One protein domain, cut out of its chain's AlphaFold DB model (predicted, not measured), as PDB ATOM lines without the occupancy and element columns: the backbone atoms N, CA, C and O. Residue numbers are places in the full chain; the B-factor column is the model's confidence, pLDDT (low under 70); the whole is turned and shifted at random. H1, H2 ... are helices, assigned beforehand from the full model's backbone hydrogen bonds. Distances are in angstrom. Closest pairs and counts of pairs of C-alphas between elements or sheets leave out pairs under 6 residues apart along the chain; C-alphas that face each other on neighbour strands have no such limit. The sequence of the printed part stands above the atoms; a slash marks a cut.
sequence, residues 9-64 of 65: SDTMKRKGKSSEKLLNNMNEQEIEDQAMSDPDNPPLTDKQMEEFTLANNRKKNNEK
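Overview. This is residues 9 to 64 of the 65 residues of an uncharacterized protein of hydrothermal vent metagenome (UniProt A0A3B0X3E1). A wide, open arch of four short helices strung along a winding chain, with no core: H2, the longest, and H3 make its span, residues 9 to 19 lead into H1 as one leg, and H4 lies in the other. The printed part has 56 residues, with H1, H2, H3 and H4 in that order and no named strand. The class is all helix, though under half of the residues are in named elements. It is extended, with a radius of gyration of the C-alphas of 18.7 A, spanning 52 by 31 by 18 A.

Arrangement. H2, residues 28 to 36, is close but not clearly touching to H1, residues 20 to 23; their closest C-alphas, of Leu 23 and Ile 31, are 7.6 A apart. H3, residues 46 to 51, and H4, residues 55 to 62, are apart from each other and from both. Every O i to N i+4 pair is within hydrogen-bond range in H2 and H3; H4 has 0 of 4, and 2 of 5 O i to N i+3 pairs, while H1 is too short for an i+4 pair.

Along the chain. H2 runs 12.6 A from C-alpha 28 at (237.582, 165.378, 208.006); H4 runs 11.7 A to C-alpha 62 at (215.953, 149.703, 174.979). H3 is 8.8 A long and H1 5.1 A.

Size, cuts and confidence. The farthest C-alphas, of Asn 25 and Lys 64, are 52.9 A apart. The printed part has no cut, and no link is long. Residues 9 to 25 and 55 to 64 are under pLDDT 70.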
ATOM      1  N   SER A   9     211.028 174.694 208.070       69.94
ATOM      2  CA  SER A   9     210.778 175.167 209.438       69.94
ATOM      3  C   SER A   9     210.080 174.135 210.333       69.94
ATOM      4  O   SER A   9     210.187 174.200 211.556       69.94
ATOM      5  N   ASP A  10     209.333 173.200 209.746       65.62
ATOM      6  CA  ASP A  10     208.574 172.181 210.473       65.62
ATOM      7  C   ASP A  10     209.447 170.970 210.821       65.62
ATOM      8  O   ASP A  10     209.158 170.265 211.789       65.62
ATOM      9  N   THR A  11     210.538 170.740 210.078       61.34
ATOM     10  CA  THR A  11     211.522 169.696 210.392       61.34
ATOM     11  C   THR A  11     212.434 170.114 211.543       61.34
ATOM     12  O   THR A  11     212.732 169.277 212.388       61.34
ATOM     13  N   MET A  12     212.751 171.408 211.680       60.47
ATOM     14  CA  MET A  12     213.498 171.931 212.837       60.47
ATOM     15  C   MET A  12     212.731 171.842 214.171       60.47
ATOM     16  O   MET A  12     213.335 171.862 215.240       60.47
ATOM     17  N   LYS A  13     211.395 171.728 214.134       60.78
ATOM     18  CA  LYS A  13     210.550 171.543 215.332       60.78
ATOM     19  C   LYS A  13     210.469 170.090 215.794       60.78
ATOM     20  O   LYS A  13     210.022 169.825 216.911       60.78
ATOM     21  N   ARG A  14     210.862 169.131 214.951       57.28
ATOM     22  CA  ARG A  14     210.898 167.722 215.339       57.28
ATOM     23  C   ARG A  14     212.153 167.504 216.173       57.28
ATOM     24  O   ARG A  14     213.259 167.570 215.656       57.28
ATOM     25  N   LYS A  15     211.969 167.221 217.466       50.91
ATOM     26  CA  LYS A  15     213.010 166.696 218.363       50.91
ATOM     27  C   LYS A  15     213.438 165.291 217.909       50.91
ATOM     28  O   LYS A  15     213.162 164.302 218.575       50.91
ATOM     29  N   GLY A  16     214.106 165.199 216.769       56.06
ATOM     30  CA  GLY A  16     215.183 164.239 216.600       56.06
ATOM     31  C   GLY A  16     216.440 164.933 217.094       56.06
ATOM     32  O   GLY A  16     216.647 166.107 216.787       56.06
ATOM     33  N   LYS A  17     217.266 164.255 217.891       55.44
ATOM     34  CA  LYS A  17     218.636 164.714 218.125       55.44
ATOM     35  C   LYS A  17     219.364 164.564 216.791       55.44
ATOM     36  O   LYS A  17     220.019 163.557 216.568       55.44
ATOM     37  N   SER A  18     219.169 165.506 215.872       57.59
ATOM     38  CA  SER A  18     220.071 165.614 214.738       57.59
ATOM     39  C   SER A  18     221.412 165.944 215.368       57.59
ATOM     40  O   SER A  18     221.581 167.003 215.976       57.59
ATOM     41  N   SER A  19     222.334 164.990 215.325       58.19
ATOM     42  CA  SER A  19     223.692 165.108 215.853       58.19
ATOM     43  C   SER A  19     224.536 166.048 214.984       58.19
ATOM     44  O   SER A  19     225.731 165.862 214.823       58.19
ATOM     45  N   GLU A  20     223.923 167.090 214.429       59.06
ATOM     46  CA  GLU A  20     224.535 168.094 213.564       59.06
ATOM     47  C   GLU A  20     225.680 168.815 214.289       59.06
ATOM     48  O   GLU A  20     226.712 169.119 213.706       59.06
ATOM     49  N   LYS A  21     225.559 168.977 215.615       58.09
ATOM     50  CA  LYS A  21     226.648 169.476 216.470       58.09
ATOM     51  C   LYS A  21     227.810 168.493 216.648       58.09
ATOM     52  O   LYS A  21     228.908 168.951 216.923       58.09
ATOM     53  N   LEU A  22     227.573 167.182 216.558       60.38
ATOM     54  CA  LEU A  22     228.659 166.196 216.573       60.38
ATOM     55  C   LEU A  22     229.397 166.222 215.238       60.38
ATOM     56  O   LEU A  22     230.614 166.288 215.250       60.38
ATOM     57  N   LEU A  23     228.667 166.292 214.121       60.72
ATOM     58  CA  LEU A  23     229.262 166.385 212.784       60.72
ATOM     59  C   LEU A  23     230.140 167.636 212.621       60.72
ATOM     60  O   LEU A  23     231.237 167.539 212.092       60.72
ATOM     61  N   ASN A  24     229.716 168.791 213.148       64.50
ATOM     62  CA  ASN A  24     230.514 170.028 213.101       64.50
ATOM     63  C   ASN A  24     231.809 169.983 213.933       64.50
ATOM     64  O   ASN A  24     232.658 170.857 213.774       64.50
ATOM     65  N   ASN A  25     231.935 169.013 214.840       63.25
ATOM     66  CA  ASN A  25     233.111 168.830 215.687       63.25
ATOM     67  C   ASN A  25     233.984 167.650 215.234       63.25
ATOM     68  O   ASN A  25     235.003 167.400 215.874       63.25
ATOM     69  N   MET A  26     233.578 166.920 214.190       71.25
ATOM     70  CA  MET A  26     234.359 165.814 213.646       71.25
ATOM     71  C   MET A  26     235.422 166.344 212.695       71.25
ATOM     72  O   MET A  26     235.180 167.263 211.910       71.25
ATOM     73  N   ASN A  27     236.609 165.757 212.777       80.94
ATOM     74  CA  ASN A  27     237.662 166.022 211.813       80.94
ATOM     75  C   ASN A  27     237.316 165.363 210.466       80.94
ATOM     76  O   ASN A  27     236.578 164.381 210.423       80.94
ATOM     77  N   GLU A  28     237.879 165.865 209.367       81.69
ATOM     78  CA  GLU A  28     237.582 165.378 208.006       81.69
ATOM     79  C   GLU A  28     237.807 163.861 207.876       81.69
ATOM     80  O   GLU A  28     236.982 163.143 207.320       81.69
ATOM     81  N   GLN A  29     238.850 163.356 208.534       82.00
ATOM     82  CA  GLN A  29     239.167 161.931 208.587       82.00
ATOM     83  C   GLN A  29     238.125 161.095 209.350       82.00
ATOM     84  O   GLN A  29     237.799 159.987 208.939       82.00
ATOM     85  N   GLU A  30     237.543 161.627 210.426       81.75
ATOM     86  CA  GLU A  30     236.501 160.920 211.180       81.75
ATOM     87  C   GLU A  30     235.183 160.868 210.393       81.75
ATOM     88  O   GLU A  30     234.416 159.913 210.520       81.75
ATOM     89  N   ILE A  31     234.916 161.890 209.572       83.06
ATOM     90  CA  ILE A  31     233.762 161.921 208.667       83.06
ATOM     91  C   ILE A  31     233.913 160.838 207.597       83.06
ATOM     92  O   ILE A  31     232.956 160.106 207.336       83.06
ATOM     93  N   GLU A  32     235.100 160.711 207.001       83.69
ATOM     94  CA  GLU A  32     235.394 159.655 206.029       83.69
ATOM     95  C   GLU A  32     235.251 158.259 206.646       83.69
ATOM     96  O   GLU A  32     234.546 157.415 206.088       83.69
ATOM     97  N   ASP A  33     235.827 158.027 207.826       83.31
ATOM     98  CA  ASP A  33     235.729 156.741 208.526       83.31
ATOM     99  C   ASP A  33     234.270 156.375 208.851       83.31
ATOM    100  O   ASP A  33     233.845 155.221 208.712       83.31
ATOM    101  N   GLN A  34     233.462 157.360 209.252       81.44
ATOM    102  CA  GLN A  34     232.048 157.135 209.529       81.44
ATOM    103  C   GLN A  34     231.247 156.852 208.251       81.44
ATOM    104  O   GLN A  34     230.361 155.999 208.264       81.44
ATOM    105  N   ALA A  35     231.573 157.518 207.142       81.56
ATOM    106  CA  ALA A  35     230.939 157.262 205.853       81.56
ATOM    107  C   ALA A  35     231.276 155.862 205.311       81.56
ATOM    108  O   ALA A  35     230.415 155.207 204.731       81.56
ATOM    109  N   MET A  36     232.504 155.386 205.531       83.06
ATOM    110  CA  MET A  36     232.955 154.062 205.085       83.06
ATOM    111  C   MET A  36     232.446 152.911 205.960       83.06
ATOM    112  O   MET A  36     232.422 151.764 205.514       83.06
ATOM    113  N   SER A  37     232.062 153.194 207.207       83.12
ATOM    114  CA  SER A  37     231.582 152.190 208.165       83.12
ATOM    115  C   SER A  37     230.064 152.013 208.175       83.12
ATOM    116  O   SER A  37     229.566 151.185 208.941       83.12
ATOM    117  N   ASP A  38     229.329 152.744 207.330       84.19
ATOM    118  CA  ASP A  38     227.880 152.611 207.203       84.19
ATOM    119  C   ASP A  38     227.505 151.243 206.591       84.19
ATOM    120  O   ASP A  38     227.770 150.997 205.410       84.19
ATOM    121  N   PRO A  39     226.877 150.330 207.363       83.69
ATOM    122  CA  PRO A  39     226.498 149.011 206.862       83.69
ATOM    123  C   PRO A  39     225.370 149.068 205.823       83.69
ATOM    124  O   PRO A  39     225.236 148.132 205.034       83.69
ATOM    125  N   ASP A  40     224.565 150.136 205.818       86.88
ATOM    126  CA  ASP A  40     223.462 150.312 204.873       86.88
ATOM    127  C   ASP A  40     223.953 150.870 203.528       86.88
ATOM    128  O   ASP A  40     223.292 150.689 202.500       86.88
ATOM    129  N   ASN A  41     225.121 151.520 203.514       83.62
ATOM    130  CA  ASN A  41     225.724 152.105 202.320       83.62
ATOM    131  C   ASN A  41     227.232 151.801 202.219       83.62
ATOM    132  O   ASN A  41     228.054 152.722 202.260       83.62
ATOM    133  N   PRO A  42     227.615 150.519 202.063       86.00
ATOM    134  CA  PRO A  42     229.013 150.150 201.922       86.00
ATOM    135  C   PRO A  42     229.600 150.703 200.610       86.00
ATOM    136  O   PRO A  42     228.895 150.776 199.595       86.00
ATOM    137  N   PRO A  43     230.900 151.045 200.583       84.81
ATOM    138  CA  PRO A  43     231.571 151.457 199.357       84.81
ATOM    139  C   PRO A  43     231.519 150.354 198.292       84.81
ATOM    140  O   PRO A  43     231.609 149.159 198.587       84.81
ATOM    141  N   LEU A  44     231.377 150.764 197.030       86.88
ATOM    142  CA  LEU A  44     231.337 149.835 195.904       86.88
ATOM    143  C   LEU A  44     232.698 149.171 195.693       86.88
ATOM    144  O   LEU A  44     233.741 149.817 195.750       86.88
ATOM    145  N   THR A  45     232.673 147.880 195.374       87.62
ATOM    146  CA  THR A  45     233.863 147.163 194.900       87.62
ATOM    147  C   THR A  45     234.208 147.561 193.464       87.62
ATOM    148  O   THR A  45     233.324 147.953 192.702       87.62
ATOM    149  N   ASP A  46     235.464 147.372 193.052       85.75
ATOM    150  CA  ASP A  46     235.914 147.673 191.682       85.75
ATOM    151  C   ASP A  46     235.035 147.005 190.615       85.75
ATOM    152  O   ASP A  46     234.633 147.637 189.643       85.75
ATOM    153  N   LYS A  47     234.628 145.751 190.850       86.56
ATOM    154  CA  LYS A  47     233.719 145.015 189.954       86.56
ATOM    155  C   LYS A  47     232.345 145.680 189.847       86.56
ATOM    156  O   LYS A  47     231.788 145.794 188.762       86.56
ATOM    157  N   GLN A  48     231.798 146.146 190.969       85.31
ATOM    158  CA  GLN A  48     230.518 146.856 190.984       85.31
ATOM    159  C   GLN A  48     230.628 148.246 190.347       85.31
ATOM    160  O   GLN A  48     229.655 148.720 189.764       85.31
ATOM    161  N   MET A  49     231.796 148.888 190.429       84.56
ATOM    162  CA  MET A  49     232.062 150.141 189.724       84.56
ATOM    163  C   MET A  49     232.156 149.948 188.209       84.56
ATOM    164  O   MET A  49     231.626 150.770 187.469       84.56
ATOM    165  N   GLU A  50     232.767 148.860 187.732       83.62
ATOM    166  CA  GLU A  50     232.797 148.523 186.300       83.62
ATOM    167  C   GLU A  50     231.385 148.294 185.736       83.62
ATOM    168  O   GLU A  50     231.062 148.726 184.627       83.62
ATOM    169  N   GLU A  51     230.510 147.663 186.520       81.25
ATOM    170  CA  GLU A  51     229.102 147.451 186.173       81.25
ATOM    171  C   GLU A  51     228.240 148.719 186.327       81.25
ATOM    172  O   GLU A  51     227.116 148.792 185.795       81.25
ATOM    173  N   PHE A  52     228.752 149.738 187.028       79.62
ATOM    174  CA  PHE A  52     228.054 150.993 187.266       79.62
ATOM    175  C   PHE A  52     227.940 151.793 185.968       79.62
ATOM    176  O   PHE A  52     228.770 152.610 185.575       79.62
ATOM    177  N   THR A  53     226.833 151.561 185.280       72.62
ATOM    178  CA  THR A  53     226.473 152.262 184.056       72.62
ATOM    179  C   THR A  53     225.549 153.425 184.390       72.62
ATOM    180  O   THR A  53     224.467 153.233 184.946       72.62
ATOM    181  N   LEU A  54     225.944 154.649 184.011       71.62
ATOM    182  CA  LEU A  54     225.077 155.830 184.096       71.62
ATOM    183  C   LEU A  54     223.721 155.517 183.450       71.62
ATOM    184  O   LEU A  54     223.660 155.072 182.303       71.62
ATOM    185  N   ALA A  55     222.623 155.784 184.162       65.12
ATOM    186  CA  ALA A  55     221.267 155.452 183.713       65.12
ATOM    187  C   ALA A  55     220.917 156.029 182.323       65.12
ATOM    188  O   ALA A  55     220.124 155.442 181.586       65.12
ATOM    189  N   ASN A  56     221.567 157.127 181.916       59.66
ATOM    190  CA  ASN A  56     221.422 157.712 180.579       59.66
ATOM    191  C   ASN A  56     221.913 156.796 179.444       59.66
ATOM    192  O   ASN A  56     221.399 156.890 178.330       59.66
ATOM    193  N   ASN A  57     222.840 155.873 179.712       58.50
ATOM    194  CA  ASN A  57     223.329 154.916 178.719       58.50
ATOM    195  C   ASN A  57     222.356 153.745 178.498       58.50
ATOM    196  O   ASN A  57     222.376 153.134 177.433       58.50
ATOM    197  N   ARG A  58     221.454 153.460 179.451       56.50
ATOM    198  CA  ARG A  58     220.471 152.368 179.324       56.50
ATOM    199  C   ARG A  58     219.301 152.710 178.396       56.50
ATOM    200  O   ARG A  58     218.780 151.815 177.738       56.50
ATOM    201  N   LYS A  59     218.918 153.991 178.274       54.91
ATOM    202  CA  LYS A  59     217.829 154.407 177.362       54.91
ATOM    203  C   LYS A  59     218.144 154.135 175.887       54.91
ATOM    204  O   LYS A  59     217.249 153.738 175.155       54.91
ATOM    205  N   LYS A  60     219.408 154.260 175.464       54.22
ATOM    206  CA  LYS A  60     219.798 154.025 174.060       54.22
ATOM    207  C   LYS A  60     219.681 152.563 173.614       54.22
ATOM    208  O   LYS A  60     219.535 152.322 172.420       54.22
ATOM    209  N   ASN A  61     219.740 151.603 174.540       53.50
ATOM    210  CA  ASN A  61     219.711 150.178 174.196       53.50
ATOM    211  C   ASN A  61     218.301 149.569 174.231       53.50
ATOM    212  O   ASN A  61     218.079 148.564 173.567       53.50
ATOM    213  N   ASN A  62     217.342 150.183 174.936       53.34
ATOM    214  CA  ASN A  62     215.953 149.703 174.979       53.34
ATOM    215  C   ASN A  62     215.061 150.237 173.844       53.34
ATOM    216  O   ASN A  62     213.945 149.763 173.696       53.34
ATOM    217  N   GLU A  63     215.530 151.188 173.034       54.06
ATOM    218  CA  GLU A  63     214.802 151.672 171.843       54.06
ATOM    219  C   GLU A  63     215.154 150.890 170.561       54.06
ATOM    220  O   GLU A  63     214.670 151.225 169.482       54.06
ATOM    221  N   LYS A  64     216.013 149.864 170.654       49.16
ATOM    222  CA  LYS A  64     216.486 149.071 169.504       49.16
ATOM    223  C   LYS A  64     216.033 147.605 169.488       49.16
ATOM    224  O   LYS A  64     216.523 146.868 168.635       49.16
TER     225      LYS A  64